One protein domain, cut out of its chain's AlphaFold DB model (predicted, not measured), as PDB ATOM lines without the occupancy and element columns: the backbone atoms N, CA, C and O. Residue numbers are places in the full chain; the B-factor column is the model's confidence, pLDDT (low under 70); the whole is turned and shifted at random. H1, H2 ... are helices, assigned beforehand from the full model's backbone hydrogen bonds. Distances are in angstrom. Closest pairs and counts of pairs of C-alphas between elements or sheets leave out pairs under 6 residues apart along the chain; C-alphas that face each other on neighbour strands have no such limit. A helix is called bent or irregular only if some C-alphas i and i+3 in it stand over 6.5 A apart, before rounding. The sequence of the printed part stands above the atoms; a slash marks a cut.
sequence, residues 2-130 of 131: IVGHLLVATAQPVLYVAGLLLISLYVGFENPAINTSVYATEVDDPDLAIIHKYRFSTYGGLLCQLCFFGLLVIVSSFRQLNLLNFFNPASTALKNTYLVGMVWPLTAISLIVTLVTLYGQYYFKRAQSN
ATOM      1  N   ILE A   2     321.363 303.883 253.098       77.25
ATOM      2  CA  ILE A   2     320.437 303.691 254.242       77.25
ATOM      3  C   ILE A   2     321.139 303.940 255.588       77.25
ATOM      4  O   ILE A   2     320.650 304.705 256.409       77.25
ATOM      5  N   VAL A   3     322.348 303.393 255.769       80.06
ATOM      6  CA  VAL A   3     323.180 303.644 256.964       80.06
ATOM      7  C   VAL A   3     323.477 305.136 257.160       80.06
ATOM      8  O   VAL A   3     323.436 305.621 258.282       80.06
ATOM      9  N   GLY A   4     323.702 305.890 256.078       74.94
ATOM     10  CA  GLY A   4     323.913 307.339 256.154       74.94
ATOM     11  C   GLY A   4     322.691 308.073 256.712       74.94
ATOM     12  O   GLY A   4     322.825 308.875 257.628       74.94
ATOM     13  N   HIS A   5     321.490 307.725 256.241       79.00
ATOM     14  CA  HIS A   5     320.235 308.297 256.743       79.00
ATOM     15  C   HIS A   5     319.977 307.937 258.215       79.00
ATOM     16  O   HIS A   5     319.561 308.791 258.992       79.00
ATOM     17  N   LEU A   6     320.286 306.702 258.626       82.00
ATOM     18  CA  LEU A   6     320.177 306.285 260.029       82.00
ATOM     19  C   LEU A   6     321.123 307.079 260.943       82.00
ATOM     20  O   LEU A   6     320.739 307.459 262.045       82.00
ATOM     21  N   LEU A   7     322.341 307.367 260.479       80.62
ATOM     22  CA  LEU A   7     323.342 308.119 261.239       80.62
ATOM     23  C   LEU A   7     322.987 309.611 261.384       80.62
ATOM     24  O   LEU A   7     323.187 310.190 262.455       80.62
ATOM     25  N   VAL A   8     322.399 310.219 260.347       81.00
ATOM     26  CA  VAL A   8     321.915 311.616 260.371       81.00
ATOM     27  C   VAL A   8     320.720 311.802 261.315       81.00
ATOM     28  O   VAL A   8     320.545 312.878 261.878       81.00
ATOM     29  N   ALA A   9     319.932 310.755 261.577       79.06
ATOM     30  CA  ALA A   9     318.817 310.819 262.525       79.06
ATOM     31  C   ALA A   9     319.256 310.890 264.007       79.06
ATOM     32  O   ALA A   9     318.421 311.087 264.894       79.06
ATOM     33  N   THR A  10     320.549 310.730 264.303       74.69
ATOM     34  CA  THR A  10     321.062 310.704 265.680       74.69
ATOM     35  C   THR A  10     321.314 312.110 266.247       74.69
ATOM     36  O   THR A  10     321.621 313.053 265.525       74.69
ATOM     37  N   ALA A  11     321.252 312.250 267.575       67.19
ATOM     38  CA  ALA A  11     321.611 313.491 268.279       67.19
ATOM     39  C   ALA A  11     323.136 313.680 268.468       67.19
ATOM     40  O   ALA A  11     323.571 314.682 269.048       67.19
ATOM     41  N   GLN A  12     323.942 312.696 268.049       77.19
ATOM     42  CA  GLN A  12     325.384 312.631 268.290       77.19
ATOM     43  C   GLN A  12     326.149 313.311 267.141       77.19
ATOM     44  O   GLN A  12     326.086 312.819 266.013       77.19
ATOM     45  N   PRO A  13     326.912 314.394 267.392       73.06
ATOM     46  CA  PRO A  13     327.539 315.186 266.329       73.06
ATOM     47  C   PRO A  13     328.465 314.382 265.407       73.06
ATOM     48  O   PRO A  13     328.440 314.566 264.194       73.06
ATOM     49  N   VAL A  14     329.252 313.460 265.968       77.81
ATOM     50  CA  VAL A  14     330.204 312.639 265.198       77.81
ATOM     51  C   VAL A  14     329.473 311.704 264.234       77.81
ATOM     52  O   VAL A  14     329.843 311.600 263.066       77.81
ATOM     53  N   LEU A  15     328.401 311.060 264.704       81.88
ATOM     54  CA  LEU A  15     327.585 310.168 263.881       81.88
ATOM     55  C   LEU A  15     326.823 310.951 262.810       81.88
ATOM     56  O   LEU A  15     326.777 310.518 261.665       81.88
ATOM     57  N   TYR A  16     326.305 312.131 263.151       74.50
ATOM     58  CA  TYR A  16     325.656 313.029 262.202       74.50
ATOM     59  C   TYR A  16     326.589 313.415 261.041       74.50
ATOM     60  O   TYR A  16     326.218 313.264 259.878       74.50
ATOM     61  N   VAL A  17     327.825 313.836 261.338       75.94
ATOM     62  CA  VAL A  17     328.829 314.193 260.317       75.94
ATOM     63  C   VAL A  17     329.204 312.985 259.454       75.94
ATOM     64  O   VAL A  17     329.260 313.101 258.230       75.94
ATOM     65  N   ALA A  18     329.405 311.813 260.062       79.81
ATOM     66  CA  ALA A  18     329.668 310.582 259.320       79.81
ATOM     67  C   ALA A  18     328.491 310.200 258.401       79.81
ATOM     68  O   ALA A  18     328.694 309.791 257.259       79.81
ATOM     69  N   GLY A  19     327.256 310.381 258.873       80.56
ATOM     70  CA  GLY A  19     326.045 310.171 258.089       80.56
ATOM     71  C   GLY A  19     325.957 311.107 256.884       80.56
ATOM     72  O   GLY A  19     325.726 310.633 255.769       80.56
ATOM     73  N   LEU A  20     326.216 312.405 257.083       79.06
ATOM     74  CA  LEU A  20     326.276 313.388 255.998       79.06
ATOM     75  C   LEU A  20     327.332 313.012 254.959       79.06
ATOM     76  O   LEU A  20     327.023 312.983 253.773       79.06
ATOM     77  N   LEU A  21     328.540 312.643 255.395       80.19
ATOM     78  CA  LEU A  21     329.613 312.222 254.495       80.19
ATOM     79  C   LEU A  21     329.184 311.032 253.624       80.19
ATOM     80  O   LEU A  21     329.368 311.055 252.411       80.19
ATOM     81  N   LEU A  22     328.567 310.011 254.222       79.06
ATOM     82  CA  LEU A  22     328.106 308.825 253.497       79.06
ATOM     83  C   LEU A  22     326.993 309.135 252.487       79.06
ATOM     84  O   LEU A  22     326.947 308.513 251.424       79.06
ATOM     85  N   ILE A  23     326.092 310.067 252.806       80.31
ATOM     86  CA  ILE A  23     325.056 310.522 251.870       80.31
ATOM     87  C   ILE A  23     325.695 311.338 250.738       80.31
ATOM     88  O   ILE A  23     325.412 311.072 249.573       80.31
ATOM     89  N   SER A  24     326.600 312.269 251.050       78.00
ATOM     90  CA  SER A  24     327.290 313.099 250.056       78.00
ATOM     91  C   SER A  24     328.148 312.282 249.091       78.00
ATOM     92  O   SER A  24     328.115 312.547 247.893       78.00
ATOM     93  N   LEU A  25     328.869 311.265 249.577       78.88
ATOM     94  CA  LEU A  25     329.641 310.356 248.722       78.88
ATOM     95  C   LEU A  25     328.737 309.591 247.751       78.88
ATOM     96  O   LEU A  25     329.076 309.447 246.580       78.88
ATOM     97  N   TYR A  26     327.569 309.142 248.216       78.94
ATOM     98  CA  TYR A  26     326.597 308.467 247.361       78.94
ATOM     99  C   TYR A  26     326.012 309.410 246.300       78.94
ATOM    100  O   TYR A  26     325.979 309.070 245.122       78.94
ATOM    101  N   VAL A  27     325.587 310.615 246.692       74.25
ATOM    102  CA  VAL A  27     325.085 311.616 245.736       74.25
ATOM    103  C   VAL A  27     326.172 311.980 244.723       74.25
ATOM    104  O   VAL A  27     325.885 312.095 243.535       74.25
ATOM    105  N   GLY A  28     327.427 312.100 245.164       72.81
ATOM    106  CA  GLY A  28     328.580 312.312 244.291       72.81
ATOM    107  C   GLY A  28     328.807 311.171 243.297       72.81
ATOM    108  O   GLY A  28     329.150 311.442 242.151       72.81
ATOM    109  N   PHE A  29     328.563 309.922 243.705       76.25
ATOM    110  CA  PHE A  29     328.628 308.746 242.835       76.25
ATOM    111  C   PHE A  29     327.511 308.714 241.777       76.25
ATOM    112  O   PHE A  29     327.779 308.332 240.645       76.25
ATOM    113  N   GLU A  30     326.293 309.154 242.109       71.88
ATOM    114  CA  GLU A  30     325.159 309.221 241.163       71.88
ATOM    115  C   GLU A  30     325.206 310.457 240.245       71.88
ATOM    116  O   GLU A  30     324.598 310.482 239.172       71.88
ATOM    117  N   ASN A  31     325.940 311.498 240.646       69.50
ATOM    118  CA  ASN A  31     326.033 312.767 239.924       69.50
ATOM    119  C   ASN A  31     326.450 312.621 238.440       69.50
ATOM    120  O   ASN A  31     325.899 313.341 237.610       69.50
ATOM    121  N   PRO A  32     327.373 311.721 238.041       69.12
ATOM    122  CA  PRO A  32     327.678 311.462 236.634       69.12
ATOM    123  C   PRO A  32     326.469 310.965 235.834       69.12
ATOM    124  O   PRO A  32     326.253 311.464 234.739       69.12
ATOM    125  N   ALA A  33     325.645 310.065 236.381       63.94
ATOM    126  CA  ALA A  33     324.469 309.533 235.684       63.94
ATOM    127  C   ALA A  33     323.378 310.601 235.496       63.94
ATOM    128  O   ALA A  33     322.805 310.727 234.413       63.94
ATOM    129  N   ILE A  34     323.145 311.426 236.524       64.69
ATOM    130  CA  ILE A  34     322.237 312.581 236.441       64.69
ATOM    131  C   ILE A  34     322.750 313.570 235.394       64.69
ATOM    132  O   ILE A  34     321.998 313.995 234.520       64.69
ATOM    133  N   ASN A  35     324.045 313.881 235.430       65.38
ATOM    134  CA  ASN A  35     324.691 314.724 234.432       65.38
ATOM    135  C   ASN A  35     324.497 314.175 233.013       65.38
ATOM    136  O   ASN A  35     324.044 314.910 232.148       65.38
ATOM    137  N   THR A  36     324.743 312.887 232.774       67.00
ATOM    138  CA  THR A  36     324.524 312.273 231.457       67.00
ATOM    139  C   THR A  36     323.068 312.393 230.994       67.00
ATOM    140  O   THR A  36     322.840 312.696 229.829       67.00
ATOM    141  N   SER A  37     322.083 312.233 231.886       64.94
ATOM    142  CA  SER A  37     320.663 312.409 231.534       64.94
ATOM    143  C   SER A  37     320.275 313.854 231.191       64.94
ATOM    144  O   SER A  37     319.406 314.061 230.352       64.94
ATOM    145  N   VAL A  38     320.938 314.846 231.794       58.59
ATOM    146  CA  VAL A  38     320.718 316.277 231.517       58.59
ATOM    147  C   VAL A  38     321.434 316.707 230.227       58.59
ATOM    148  O   VAL A  38     320.891 317.504 229.466       58.59
ATOM    149  N   TYR A  39     322.616 316.146 229.943       57.47
ATOM    150  CA  TYR A  39     323.426 316.488 228.762       57.47
ATOM    151  C   TYR A  39     323.107 315.695 227.502       57.47
ATOM    152  O   TYR A  39     323.535 316.099 226.427       57.47
ATOM    153  N   ALA A  40     322.349 314.600 227.588       62.28
ATOM    154  CA  ALA A  40     321.940 313.837 226.405       62.28
ATOM    155  C   ALA A  40     321.162 314.691 225.379       62.28
ATOM    156  O   ALA A  40     321.119 314.354 224.200       62.28
ATOM    157  N   THR A  41     320.583 315.809 225.821       58.62
ATOM    158  CA  THR A  41     319.861 316.792 225.001       58.62
ATOM    159  C   THR A  41     320.735 317.901 224.400       58.62
ATOM    160  O   THR A  41     320.252 318.614 223.528       58.62
ATOM    161  N   GLU A  42     321.993 318.060 224.832       58.81
ATOM    162  CA  GLU A  42     322.873 319.193 224.460       58.81
ATOM    163  C   GLU A  42     324.247 318.732 223.942       58.81
ATOM    164  O   GLU A  42     325.263 319.387 224.157       58.81
ATOM    165  N   VAL A  43     324.285 317.586 223.253       60.25
ATOM    166  CA  VAL A  43     325.523 316.963 222.738       60.25
ATOM    167  C   VAL A  43     326.330 317.900 221.823       60.25
ATOM    168  O   VAL A  43     327.554 317.791 221.782       60.25
ATOM    169  N   ASP A  44     325.662 318.839 221.146       59.47
ATOM    170  CA  ASP A  44     326.274 319.736 220.159       59.47
ATOM    171  C   ASP A  44     326.790 321.079 220.731       59.47
ATOM    172  O   ASP A  44     327.484 321.796 220.013       59.47
ATOM    173  N   ASP A  45     326.508 321.427 222.000       71.25
ATOM    174  CA  ASP A  45     326.987 322.678 222.627       71.25
ATOM    175  C   ASP A  45     327.475 322.461 224.082       71.25
ATOM    176  O   ASP A  45     326.714 322.596 225.050       71.25
ATOM    177  N   PRO A  46     328.764 322.113 224.265       67.25
ATOM    178  CA  PRO A  46     329.329 321.817 225.579       67.25
ATOM    179  C   PRO A  46     329.375 323.027 226.527       67.25
ATOM    180  O   PRO A  46     329.386 322.833 227.748       67.25
ATOM    181  N   ASP A  47     329.363 324.261 226.014       74.94
ATOM    182  CA  ASP A  47     329.368 325.468 226.849       74.94
ATOM    183  C   ASP A  47     327.981 325.708 227.463       74.94
ATOM    184  O   ASP A  47     327.860 326.031 228.653       74.94
ATOM    185  N   LEU A  48     326.918 325.463 226.690       70.69
ATOM    186  CA  LEU A  48     325.537 325.525 227.176       70.69
ATOM    187  C   LEU A  48     325.261 324.456 228.246       70.69
ATOM    188  O   LEU A  48     324.687 324.765 229.300       70.69
ATOM    189  N   ALA A  49     325.790 323.246 228.042       69.00
ATOM    190  CA  ALA A  49     325.723 322.149 229.000       69.00
ATOM    191  C   ALA A  49     326.324 322.535 230.369       69.00
ATOM    192  O   ALA A  49     325.712 322.326 231.423       69.00
ATOM    193  N   ILE A  50     327.498 323.174 230.390       73.94
ATOM    194  CA  ILE A  50     328.130 323.635 231.640       73.94
ATOM    195  C   ILE A  50     327.254 324.671 232.362       73.94
ATOM    196  O   ILE A  50     327.094 324.604 233.587       73.94
ATOM    197  N   ILE A  51     326.643 325.604 231.627       78.81
ATOM    198  CA  ILE A  51     325.750 326.619 232.205       78.81
ATOM    199  C   ILE A  51     324.508 325.960 232.817       78.81
ATOM    200  O   ILE A  51     324.127 326.287 233.948       78.81
ATOM    201  N   HIS A  52     323.891 324.998 232.128       74.00
ATOM    202  CA  HIS A  52     322.734 324.280 232.656       74.00
ATOM    203  C   HIS A  52     323.063 323.445 233.895       74.00
ATOM    204  O   HIS A  52     322.278 323.466 234.849       74.00
ATOM    205  N   LYS A  53     324.253 322.832 233.967       72.50
ATOM    206  CA  LYS A  53     324.754 322.181 235.191       72.50
ATOM    207  C   LYS A  53     324.720 323.116 236.386       72.50
ATOM    208  O   LYS A  53     324.230 322.777 237.467       72.50
ATOM    209  N   TYR A  54     325.285 324.300 236.180       80.12
ATOM    210  CA  TYR A  54     325.478 325.270 237.238       80.12
ATOM    211  C   TYR A  54     324.132 325.818 237.715       80.12
ATOM    212  O   TYR A  54     323.879 325.918 238.919       80.12
ATOM    213  N   ARG A  55     323.219 326.091 236.775       78.19
ATOM    214  CA  ARG A  55     321.845 326.516 237.069       78.19
ATOM    215  C   ARG A  55     321.067 325.443 237.819       78.19
ATOM    216  O   ARG A  55     320.452 325.761 238.831       78.19
ATOM    217  N   PHE A  56     321.146 324.184 237.392       77.06
ATOM    218  CA  PHE A  56     320.477 323.071 238.067       77.06
ATOM    219  C   PHE A  56     320.964 322.906 239.513       77.06
ATOM    220  O   PHE A  56     320.152 322.838 240.437       77.06
ATOM    221  N   SER A  57     322.282 322.951 239.739       73.56
ATOM    222  CA  SER A  57     322.850 322.917 241.092       73.56
ATOM    223  C   SER A  57     322.421 324.124 241.933       73.56
ATOM    224  O   SER A  57     322.134 323.980 243.122       73.56
ATOM    225  N   THR A  58     322.350 325.314 241.329       77.81
ATOM    226  CA  THR A  58     321.913 326.541 242.009       77.81
ATOM    227  C   THR A  58     320.443 326.450 242.419       77.81
ATOM    228  O   THR A  58     320.111 326.717 243.573       77.81
ATOM    229  N   TYR A  59     319.560 326.012 241.514       76.44
ATOM    230  CA  TYR A  59     318.139 325.813 241.812       76.44
ATOM    231  C   TYR A  59     317.930 324.753 242.897       76.44
ATOM    232  O   TYR A  59     317.145 324.981 243.816       76.44
ATOM    233  N   GLY A  60     318.673 323.642 242.850       77.94
ATOM    234  CA  GLY A  60     318.645 322.621 243.900       77.94
ATOM    235  C   GLY A  60     319.063 323.169 245.269       77.94
ATOM    236  O   GLY A  60     318.399 322.905 246.273       77.94
ATOM    237  N   GLY A  61     320.117 323.991 245.313       77.31
ATOM    238  CA  GLY A  61     320.563 324.666 246.534       77.31
ATOM    239  C   GLY A  61     319.520 325.632 247.105       77.31
ATOM    240  O   GLY A  61     319.218 325.572 248.298       77.31
ATOM    241  N   LEU A  62     318.925 326.477 246.258       74.75
ATOM    242  CA  LEU A  62     317.876 327.424 246.658       74.75
ATOM    243  C   LEU A  62     316.609 326.712 247.147       74.75
ATOM    244  O   LEU A  62     316.039 327.101 248.166       74.75
ATOM    245  N   LEU A  63     316.194 325.641 246.465       77.94
ATOM    246  CA  LEU A  63     315.055 324.825 246.881       77.94
ATOM    247  C   LEU A  63     315.304 324.195 248.258       77.94
ATOM    248  O   LEU A  63     314.433 324.253 249.122       77.94
ATOM    249  N   CYS A  64     316.503 323.656 248.491       79.81
ATOM    250  CA  CYS A  64     316.890 323.100 249.788       79.81
ATOM    251  C   CYS A  64     316.798 324.148 250.911       79.81
ATOM    252  O   CYS A  64     316.200 323.887 251.957       79.81
ATOM    253  N   GLN A  65     317.322 325.355 250.681       77.62
ATOM    254  CA  GLN A  65     317.236 326.460 251.640       77.62
ATOM    255  C   GLN A  65     315.788 326.881 251.912       77.62
ATOM    256  O   GLN A  65     315.423 327.088 253.070       77.62
ATOM    257  N   LEU A  66     314.951 326.961 250.874       79.94
ATOM    258  CA  LEU A  66     313.533 327.291 251.008       79.94
ATOM    259  C   LEU A  66     312.787 326.231 251.826       79.94
ATOM    260  O   LEU A  66     312.034 326.580 252.735       79.94
ATOM    261  N   CYS A  67     313.027 324.946 251.551       81.81
ATOM    262  CA  CYS A  67     312.466 323.849 252.335       81.81
ATOM    263  C   CYS A  67     312.910 323.931 253.798       81.81
ATOM    264  O   CYS A  67     312.072 323.830 254.688       81.81
ATOM    265  N   PHE A  68     314.200 324.160 254.059       80.88
ATOM    266  CA  PHE A  68     314.725 324.291 255.418       80.88
ATOM    267  C   PHE A  68     314.094 325.474 256.163       80.88
ATOM    268  O   PHE A  68     313.617 325.323 257.285       80.88
ATOM    269  N   PHE A  69     314.025 326.646 255.533       81.25
ATOM    270  CA  PHE A  69     313.409 327.823 256.135       81.25
ATOM    271  C   PHE A  69     311.905 327.638 256.378       81.25
ATOM    272  O   PHE A  69     311.415 327.941 257.464       81.25
ATOM    273  N   GLY A  70     311.171 327.085 255.408       84.31
ATOM    274  CA  GLY A  70     309.744 326.798 255.556       84.31
ATOM    275  C   GLY A  70     309.465 325.840 256.714       84.31
ATOM    276  O   GLY A  70     308.571 326.083 257.524       84.31
ATOM    277  N   LEU A  71     310.277 324.790 256.852       84.62
ATOM    278  CA  LEU A  71     310.143 323.821 257.937       84.62
ATOM    279  C   LEU A  71     310.469 324.456 259.300       84.62
ATOM    280  O   LEU A  71     309.732 324.225 260.259       84.62
ATOM    281  N   LEU A  72     311.478 325.338 259.375       83.38
ATOM    282  CA  LEU A  72     311.761 326.126 260.582       83.38
ATOM    283  C   LEU A  72     310.551 326.966 260.994       83.38
ATOM    284  O   LEU A  72     310.149 326.912 262.153       83.38
ATOM    285  N   VAL A  73     309.946 327.705 260.060       84.88
ATOM    286  CA  VAL A  73     308.761 328.540 260.326       84.88
ATOM    287  C   VAL A  73     307.594 327.697 260.841       84.88
ATOM    288  O   VAL A  73     306.969 328.060 261.839       84.88
ATOM    289  N   ILE A  74     307.330 326.547 260.216       86.56
ATOM    290  CA  ILE A  74     306.255 325.630 260.618       86.56
ATOM    291  C   ILE A  74     306.482 325.110 262.044       86.56
ATOM    292  O   ILE A  74     305.589 325.204 262.888       86.56
ATOM    293  N   VAL A  75     307.681 324.599 262.345       84.44
ATOM    294  CA  VAL A  75     308.007 324.071 263.681       84.44
ATOM    295  C   VAL A  75     307.966 325.185 264.728       84.44
ATOM    296  O   VAL A  75     307.427 324.976 265.815       84.44
ATOM    297  N   SER A  76     308.485 326.373 264.404       83.44
ATOM    298  CA  SER A  76     308.447 327.556 265.271       83.44
ATOM    299  C   SER A  76     307.012 327.949 265.618       83.44
ATOM    300  O   SER A  76     306.714 328.183 266.788       83.44
ATOM    301  N   SER A  77     306.119 327.955 264.622       85.69
ATOM    302  CA  SER A  77     304.699 328.273 264.787       85.69
ATOM    303  C   SER A  77     303.984 327.242 265.666       85.69
ATOM    304  O   SER A  77     303.352 327.600 266.660       85.69
ATOM    305  N   PHE A  78     304.153 325.942 265.391       87.06
ATOM    306  CA  PHE A  78     303.507 324.891 266.186       87.06
ATOM    307  C   PHE A  78     304.029 324.790 267.618       87.06
ATOM    308  O   PHE A  78     303.278 324.436 268.525       87.06
ATOM    309  N   ARG A  79     305.315 325.073 267.839       81.62
ATOM    310  CA  ARG A  79     305.939 324.994 269.165       81.62
ATOM    311  C   ARG A  79     305.930 326.322 269.920       81.62
ATOM    312  O   ARG A  79     306.396 326.340 271.054       81.62
ATOM    313  N   GLN A  80     305.406 327.397 269.319       83.94
ATOM    314  CA  GLN A  80     305.409 328.756 269.880       83.94
ATOM    315  C   GLN A  80     306.818 329.192 270.325       83.94
ATOM    316  O   GLN A  80     307.014 329.794 271.379       83.94
ATOM    317  N   LEU A  81     307.825 328.837 269.525       81.75
ATOM    318  CA  LEU A  81     309.225 329.161 269.786       81.75
ATOM    319  C   LEU A  81     309.635 330.389 268.975       81.75
ATOM    320  O   LEU A  81     309.131 330.606 267.875       81.75
ATOM    321  N   ASN A  82     310.582 331.174 269.494       82.19
ATOM    322  CA  ASN A  82     311.240 332.206 268.698       82.19
ATOM    323  C   ASN A  82     312.174 331.535 267.682       82.19
ATOM    324  O   ASN A  82     312.988 330.691 268.055       82.19
ATOM    325  N   LEU A  83     312.084 331.933 266.415       76.69
ATOM    326  CA  LEU A  83     312.858 331.344 265.324       76.69
ATOM    327  C   LEU A  83     314.379 331.468 265.551       76.69
ATOM    328  O   LEU A  83     315.145 330.579 265.184       76.69
ATOM    329  N   LEU A  84     314.818 332.530 266.236       78.94
ATOM    330  CA  LEU A  84     316.224 332.750 266.597       78.94
ATOM    331  C   LEU A  84     316.768 331.681 267.555       78.94
ATOM    332  O   LEU A  84     317.958 331.366 267.522       78.94
ATOM    333  N   ASN A  85     315.899 331.061 268.355       76.44
ATOM    334  CA  ASN A  85     316.290 330.023 269.305       76.44
ATOM    335  C   ASN A  85     316.729 328.722 268.607       76.44
ATOM    336  O   ASN A  85     317.418 327.909 269.217       76.44
ATOM    337  N   PHE A  86     316.395 328.520 267.325       71.94
ATOM    338  CA  PHE A  86     316.922 327.391 266.550       71.94
ATOM    339  C   PHE A  86     318.408 327.543 266.215       71.94
ATOM    340  O   PHE A  86     319.116 326.541 266.141       71.94
ATOM    341  N   PHE A  87     318.889 328.776 266.037       72.19
ATOM    342  CA  PHE A  87     320.291 329.051 265.712       72.19
ATOM    343  C   PHE A  87     321.183 329.109 266.956       72.19
ATOM    344  O   PHE A  87     322.387 328.889 266.856       72.19
ATOM    345  N   ASN A  88     320.595 329.366 268.129       77.00
ATOM    346  CA  ASN A  88     321.290 329.367 269.412       77.00
ATOM    347  C   ASN A  88     320.453 328.652 270.490       77.00
ATOM    348  O   ASN A  88     319.769 329.303 271.286       77.00
ATOM    349  N   PRO A  89     320.448 327.308 270.507       73.50
ATOM    350  CA  PRO A  89     319.626 326.561 271.443       73.50
ATOM    351  C   PRO A  89     320.168 326.679 272.873       73.50
ATOM    352  O   PRO A  89     321.183 326.083 273.222       73.50
ATOM    353  N   ALA A  90     319.437 327.396 273.726       77.50
ATOM    354  CA  ALA A  90     319.792 327.604 275.133       77.50
ATOM    355  C   ALA A  90     319.556 326.374 276.040       77.50
ATOM    356  O   ALA A  90     319.913 326.399 277.216       77.50
ATOM    357  N   SER A  91     318.928 325.301 275.536       82.25
ATOM    358  CA  SER A  91     318.626 324.103 276.331       82.25
ATOM    359  C   SER A  91     318.624 322.806 275.519       82.25
ATOM    360  O   SER A  91     318.371 322.788 274.309       82.25
ATOM    361  N   THR A  92     318.837 321.680 276.204       81.69
ATOM    362  CA  THR A  92     318.779 320.330 275.613       81.69
ATOM    363  C   THR A  92     317.401 320.007 275.025       81.69
ATOM    364  O   THR A  92     317.309 319.367 273.979       81.69
ATOM    365  N   ALA A  93     316.319 320.487 275.647       81.69
ATOM    366  CA  ALA A  93     314.954 320.294 275.150       81.69
ATOM    367  C   ALA A  93     314.729 320.981 273.791       81.69
ATOM    368  O   ALA A  93     314.094 320.426 272.890       81.69
ATOM    369  N   LEU A  94     315.306 322.168 273.615       78.06
ATOM    370  CA  LEU A  94     315.246 322.922 272.370       78.06
ATOM    371  C   LEU A  94     316.078 322.254 271.263       78.06
ATOM    372  O   LEU A  94     315.612 322.128 270.132       78.06
ATOM    373  N   LYS A  95     317.250 321.707 271.614       77.69
ATOM    374  CA  LYS A  95     318.074 320.888 270.709       77.69
ATOM    375  C   LYS A  95     317.329 319.639 270.219       77.69
ATOM    376  O   LYS A  95     317.350 319.343 269.026       77.69
ATOM    377  N   ASN A  96     316.619 318.940 271.107       82.44
ATOM    378  CA  ASN A  96     315.785 317.794 270.726       82.44
ATOM    379  C   ASN A  96     314.595 318.205 269.851       82.44
ATOM    380  O   ASN A  96     314.242 317.488 268.918       82.44
ATOM    381  N   THR A  97     314.001 319.372 270.113       83.12
ATOM    382  CA  THR A  97     312.907 319.913 269.291       83.12
ATOM    383  C   THR A  97     313.379 320.222 267.872       83.12
ATOM    384  O   THR A  97     312.669 319.911 266.921       83.12
ATOM    385  N   TYR A  98     314.592 320.758 267.709       79.44
ATOM    386  CA  TYR A  98     315.225 320.900 266.397       79.44
ATOM    387  C   TYR A  98     315.467 319.539 265.733       79.44
ATOM    388  O   TYR A  98     315.071 319.338 264.590       79.44
ATOM    389  N   LEU A  99     316.054 318.573 266.443       78.94
ATOM    390  CA  LEU A  99     316.343 317.253 265.875       78.94
ATOM    391  C   LEU A  99     315.073 316.565 265.338       78.94
ATOM    392  O   LEU A  99     315.031 316.143 264.184       78.94
ATOM    393  N   VAL A 100     314.020 316.504 266.152       84.81
ATOM    394  CA  VAL A 100     312.766 315.825 265.788       84.81
ATOM    395  C   VAL A 100     311.923 316.664 264.828       84.81
ATOM    396  O   VAL A 100     311.273 316.117 263.945       84.81
ATOM    397  N   GLY A 101     311.908 317.987 264.992       80.94
ATOM    398  CA  GLY A 101     311.088 318.884 264.183       80.94
ATOM    399  C   GLY A 101     311.677 319.179 262.808       80.94
ATOM    400  O   GLY A 101     310.915 319.388 261.876       80.94
ATOM    401  N   MET A 102     313.005 319.173 262.673       81.12
ATOM    402  CA  MET A 102     313.710 319.565 261.450       81.12
ATOM    403  C   MET A 102     314.444 318.401 260.799       81.12
ATOM    404  O   MET A 102     314.198 318.065 259.642       81.12
ATOM    405  N   VAL A 103     315.363 317.779 261.540       81.88
ATOM    406  CA  VAL A 103     316.295 316.800 260.970       81.88
ATOM    407  C   VAL A 103     315.561 315.525 260.572       81.88
ATOM    408  O   VAL A 103     315.782 315.012 259.478       81.88
ATOM    409  N   TRP A 104     314.657 315.031 261.417       85.00
ATOM    410  CA  TRP A 104     313.927 313.791 261.149       85.00
ATOM    411  C   TRP A 104     313.015 313.874 259.914       85.00
ATOM    412  O   TRP A 104     313.154 313.006 259.051       85.00
ATOM    413  N   PRO A 105     312.151 314.898 259.740       84.31
ATOM    414  CA  PRO A 105     311.338 315.031 258.532       84.31
ATOM    415  C   PRO A 105     312.171 315.148 257.255       84.31
ATOM    416  O   PRO A 105     311.877 314.474 256.272       84.31
ATOM    417  N   LEU A 106     313.242 315.947 257.271       81.31
ATOM    418  CA  LEU A 106     314.123 316.103 256.109       81.31
ATOM    419  C   LEU A 106     314.849 314.797 255.768       81.31
ATOM    420  O   LEU A 106     314.941 314.425 254.600       81.31
ATOM    421  N   THR A 107     315.304 314.065 256.786       83.19
ATOM    422  CA  THR A 107     315.927 312.746 256.611       83.19
ATOM    423  C   THR A 107     314.922 311.734 256.061       83.19
ATOM    424  O   THR A 107     315.267 310.958 255.175       83.19
ATOM    425  N   ALA A 108     313.671 311.762 256.527       83.62
ATOM    426  CA  ALA A 108     312.607 310.898 256.024       83.62
ATOM    427  C   ALA A 108     312.274 311.199 254.556       83.62
ATOM    428  O   ALA A 108     312.221 310.277 253.749       83.62
ATOM    429  N   ILE A 109     312.125 312.476 254.184       84.12
ATOM    430  CA  ILE A 109     311.912 312.888 252.788       84.12
ATOM    431  C   ILE A 109     313.090 312.436 251.917       84.12
ATOM    432  O   ILE A 109     312.885 311.833 250.866       84.12
ATOM    433  N   SER A 110     314.323 312.668 252.374       80.00
ATOM    434  CA  SER A 110     315.533 312.254 251.657       80.00
ATOM    435  C   SER A 110     315.602 310.734 251.467       80.00
ATOM    436  O   SER A 110     315.924 310.264 250.372       80.00
ATOM    437  N   LEU A 111     315.205 309.963 252.485       82.56
ATOM    438  CA  LEU A 111     315.125 308.505 252.418       82.56
ATOM    439  C   LEU A 111     314.024 308.033 251.458       82.56
ATOM    440  O   LEU A 111     314.235 307.076 250.719       82.56
ATOM    441  N   ILE A 112     312.863 308.690 251.429       85.44
ATOM    442  CA  ILE A 112     311.782 308.354 250.493       85.44
ATOM    443  C   ILE A 112     312.243 308.583 249.053       85.44
ATOM    444  O   ILE A 112     312.132 307.676 248.234       85.44
ATOM    445  N   VAL A 113     312.812 309.755 248.751       80.75
ATOM    446  CA  VAL A 113     313.343 310.070 247.412       80.75
ATOM    447  C   VAL A 113     314.396 309.042 247.004       80.75
ATOM    448  O   VAL A 113     314.336 308.478 245.918       80.75
ATOM    449  N   THR A 114     315.306 308.732 247.923       79.31
ATOM    450  CA  THR A 114     316.299 307.664 247.800       79.31
ATOM    451  C   THR A 114     315.677 306.320 247.398       79.31
ATOM    452  O   THR A 114     316.121 305.696 246.434       79.31
ATOM    453  N   LEU A 115     314.655 305.862 248.125       83.12
ATOM    454  CA  LEU A 115     314.003 304.575 247.881       83.12
ATOM    455  C   LEU A 115     313.262 304.556 246.543       83.12
ATOM    456  O   LEU A 115     313.332 303.556 245.832       83.12
ATOM    457  N   VAL A 116     312.598 305.656 246.181       84.44
ATOM    458  CA  VAL A 116     311.926 305.811 244.883       84.44
ATOM    459  C   VAL A 116     312.935 305.713 243.739       84.44
ATOM    460  O   VAL A 116     312.698 304.974 242.785       84.44
ATOM    461  N   THR A 117     314.083 306.386 243.852       80.50
ATOM    462  CA  THR A 117     315.151 306.317 242.846       80.50
ATOM    463  C   THR A 117     315.696 304.897 242.700       80.50
ATOM    464  O   THR A 117     315.780 304.388 241.582       80.50
ATOM    465  N   LEU A 118     316.002 304.222 243.815       81.81
ATOM    466  CA  LEU A 118     316.490 302.838 243.802       81.81
ATOM    467  C   LEU A 118     315.465 301.868 243.199       81.81
ATOM    468  O   LEU A 118     315.823 300.995 242.407       81.81
ATOM    469  N   TYR A 119     314.187 302.025 243.552       83.25
ATOM    470  CA  TYR A 119     313.105 301.217 242.995       83.25
ATOM    471  C   TYR A 119     312.970 301.426 241.484       83.25
ATOM    472  O   TYR A 119     312.896 300.449 240.738       83.25
ATOM    473  N   GLY A 120     313.001 302.681 241.026       80.56
ATOM    474  CA  GLY A 120     312.991 303.015 239.604       80.56
ATOM    475  C   GLY A 120     314.151 302.349 238.865       80.56
ATOM    476  O   GLY A 120     313.927 301.624 237.899       80.56
ATOM    477  N   GLN A 121     315.381 302.507 239.364       77.94
ATOM    478  CA  GLN A 121     316.568 301.877 238.776       77.94
ATOM    479  C   GLN A 121     316.437 300.351 238.682       77.94
ATOM    480  O   GLN A 121     316.755 299.773 237.643       77.94
ATOM    481  N   TYR A 122     315.939 299.687 239.730       78.62
ATOM    482  CA  TYR A 122     315.719 298.238 239.713       78.62
ATOM    483  C   TYR A 122     314.659 297.820 238.682       78.62
ATOM    484  O   TYR A 122     314.875 296.869 237.929       78.62
ATOM    485  N   TYR A 123     313.532 298.534 238.620       77.25
ATOM    486  CA  TYR A 123     312.434 298.227 237.704       77.25
ATOM    487  C   TYR A 123     312.847 298.397 236.234       77.25
ATOM    488  O   TYR A 123     312.651 297.487 235.431       77.25
ATOM    489  N   PHE A 124     313.492 299.517 235.888       71.56
ATOM    490  CA  PHE A 124     313.950 299.778 234.518       71.56
ATOM    491  C   PHE A 124     315.069 298.828 234.077       71.56
ATOM    492  O   PHE A 124     315.060 298.360 232.940       71.56
ATOM    493  N   LYS A 125     315.987 298.459 234.981       65.94
ATOM    494  CA  LYS A 125     317.048 297.487 234.681       65.94
ATOM    495  C   LYS A 125     316.501 296.076 234.433       65.94
ATOM    496  O   LYS A 125     317.067 295.333 233.640       65.94
ATOM    497  N   ARG A 126     315.396 295.712 235.091       63.97
ATOM    498  CA  ARG A 126     314.707 294.427 234.895       63.97
ATOM    499  C   ARG A 126     313.859 294.401 233.620       63.97
ATOM    500  O   ARG A 126     313.728 293.346 233.013       63.97
ATOM    501  N   ALA A 127     313.311 295.543 233.202       61.91
ATOM    502  CA  ALA A 127     312.619 295.667 231.919       61.91
ATOM    503  C   ALA A 127     313.582 295.478 230.733       61.91
ATOM    504  O   ALA A 127     313.266 294.737 229.816       61.91
ATOM    505  N   GLN A 128     314.791 296.048 230.801       57.69
ATOM    506  CA  GLN A 128     315.815 295.910 229.754       57.69
ATOM    507  C   GLN A 128     316.477 294.524 229.662       57.69
ATOM    508  O   GLN A 128     317.161 294.262 228.683       57.69
ATOM    509  N   SER A 129     316.345 293.655 230.674       56.41
ATOM    510  CA  SER A 129     316.921 292.298 230.636       56.41
ATOM    511  C   SER A 129     315.947 291.227 230.144       56.41
ATOM    512  O   SER A 129     316.319 290.057 230.105       56.41
ATOM    513  N   ASN A 130     314.687 291.598 229.904       52.19
ATOM    514  CA  ASN A 130     313.621 290.704 229.450       52.19
ATOM    515  C   ASN A 130     313.259 290.915 227.966       52.19
ATOM    516  O   ASN A 130     312.392 290.195 227.472       52.19
TER     517      ASN A 130
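What this domain is: This is residues 2 to 130 of the 131 residues of an uncharacterized protein of Lactiplantibacillus plantarum subsp. plantarum (UniProt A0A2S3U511). Three long helices, H2, H3 and H5, make a loose, open frame: H3 and H5b spread apart like a V from the side where the short H4 packs on H3 and H5a, and H2b comes close to H3 at the other end of H3. H1 folds back on H2a and bridges from it to H5b, while residues 116 to 130, of which 116 to 127 belong to H5, stick out. The printed part has 129 residues with five named helices, H1 to H5 in order along the chain, and no named strand; the class is all helix. It is loose, with a radius of gyration of the C-alphas of 18.5 A, and elongated, spanning 55 by 35 by 26 A.

How they stand to each other: H1, residues 2 to 8, touches H2a, residues 13 to 29, as a helical hairpin at a steep tilt of 41 degrees, opposite ways; their closest C-alphas, Gly 4 and Gly 19, are 4.0 A apart. H2, residues 13 to 39, was assigned as one helix by its hydrogen bonds but is bent, with C-alphas 29 and 32 6.8 A apart; H2a and H2b, residues 32 to 39, stand at a steep tilt of 49 degrees. H2b is close to but not clearly touching H3, residues 46 to 79, the closest C-alphas being those of Tyr 39 and Ala 49, 6.1 A apart. H3 touches H4, residues 83 to 86, with residues 72 to 76 alone; the closest C-alphas, Ser 76 and Leu 83, are 5.8 A apart. H5, residues 92 to 127, was also assigned as one helix by its hydrogen bonds but is bent, with C-alphas 101 and 104 6.6 A apart; H5a, residues 92 to 101, and H5b, residues 104 to 127, stand at a shallow tilt of 31 degrees. H4 touches H5a, closest at the C-alphas of Phe 86 and Tyr 98, 6.7 A. H5b touches H1 with residues 107 to 111 alone, closest at the C-alphas of Thr 107 and His 5, 6.2 A. H3 and H5b are near each other, with 5 pairs of C-alphas within 10 A; H2a is apart from H3 and from H5b. Each O i to N i+4 pair is within hydrogen-bond range in H1, H2a, H2b, H3, H5a and H5b; H4 is too short for such a pair.

Where its parts are: H1 begins at C-alpha 2, (320.437, 303.691, 254.242). From first to last C-alpha H2a measures 24.4 A, H3 49.6 A and H5b 34.4 A. H3 begins at C-alpha 46, (329.329, 321.817, 225.579), and H5b ends at C-alpha 127, (312.619, 295.667, 231.919).

The domain as a whole: The two C-alphas farthest apart, Ala 90 and Asn 130, are 59.0 A apart. The printed part has no cut, and no link is long. The mean pLDDT of the printed part is 76.4; 23 residues are under 70, among them 31 to 44 and 125 to 130.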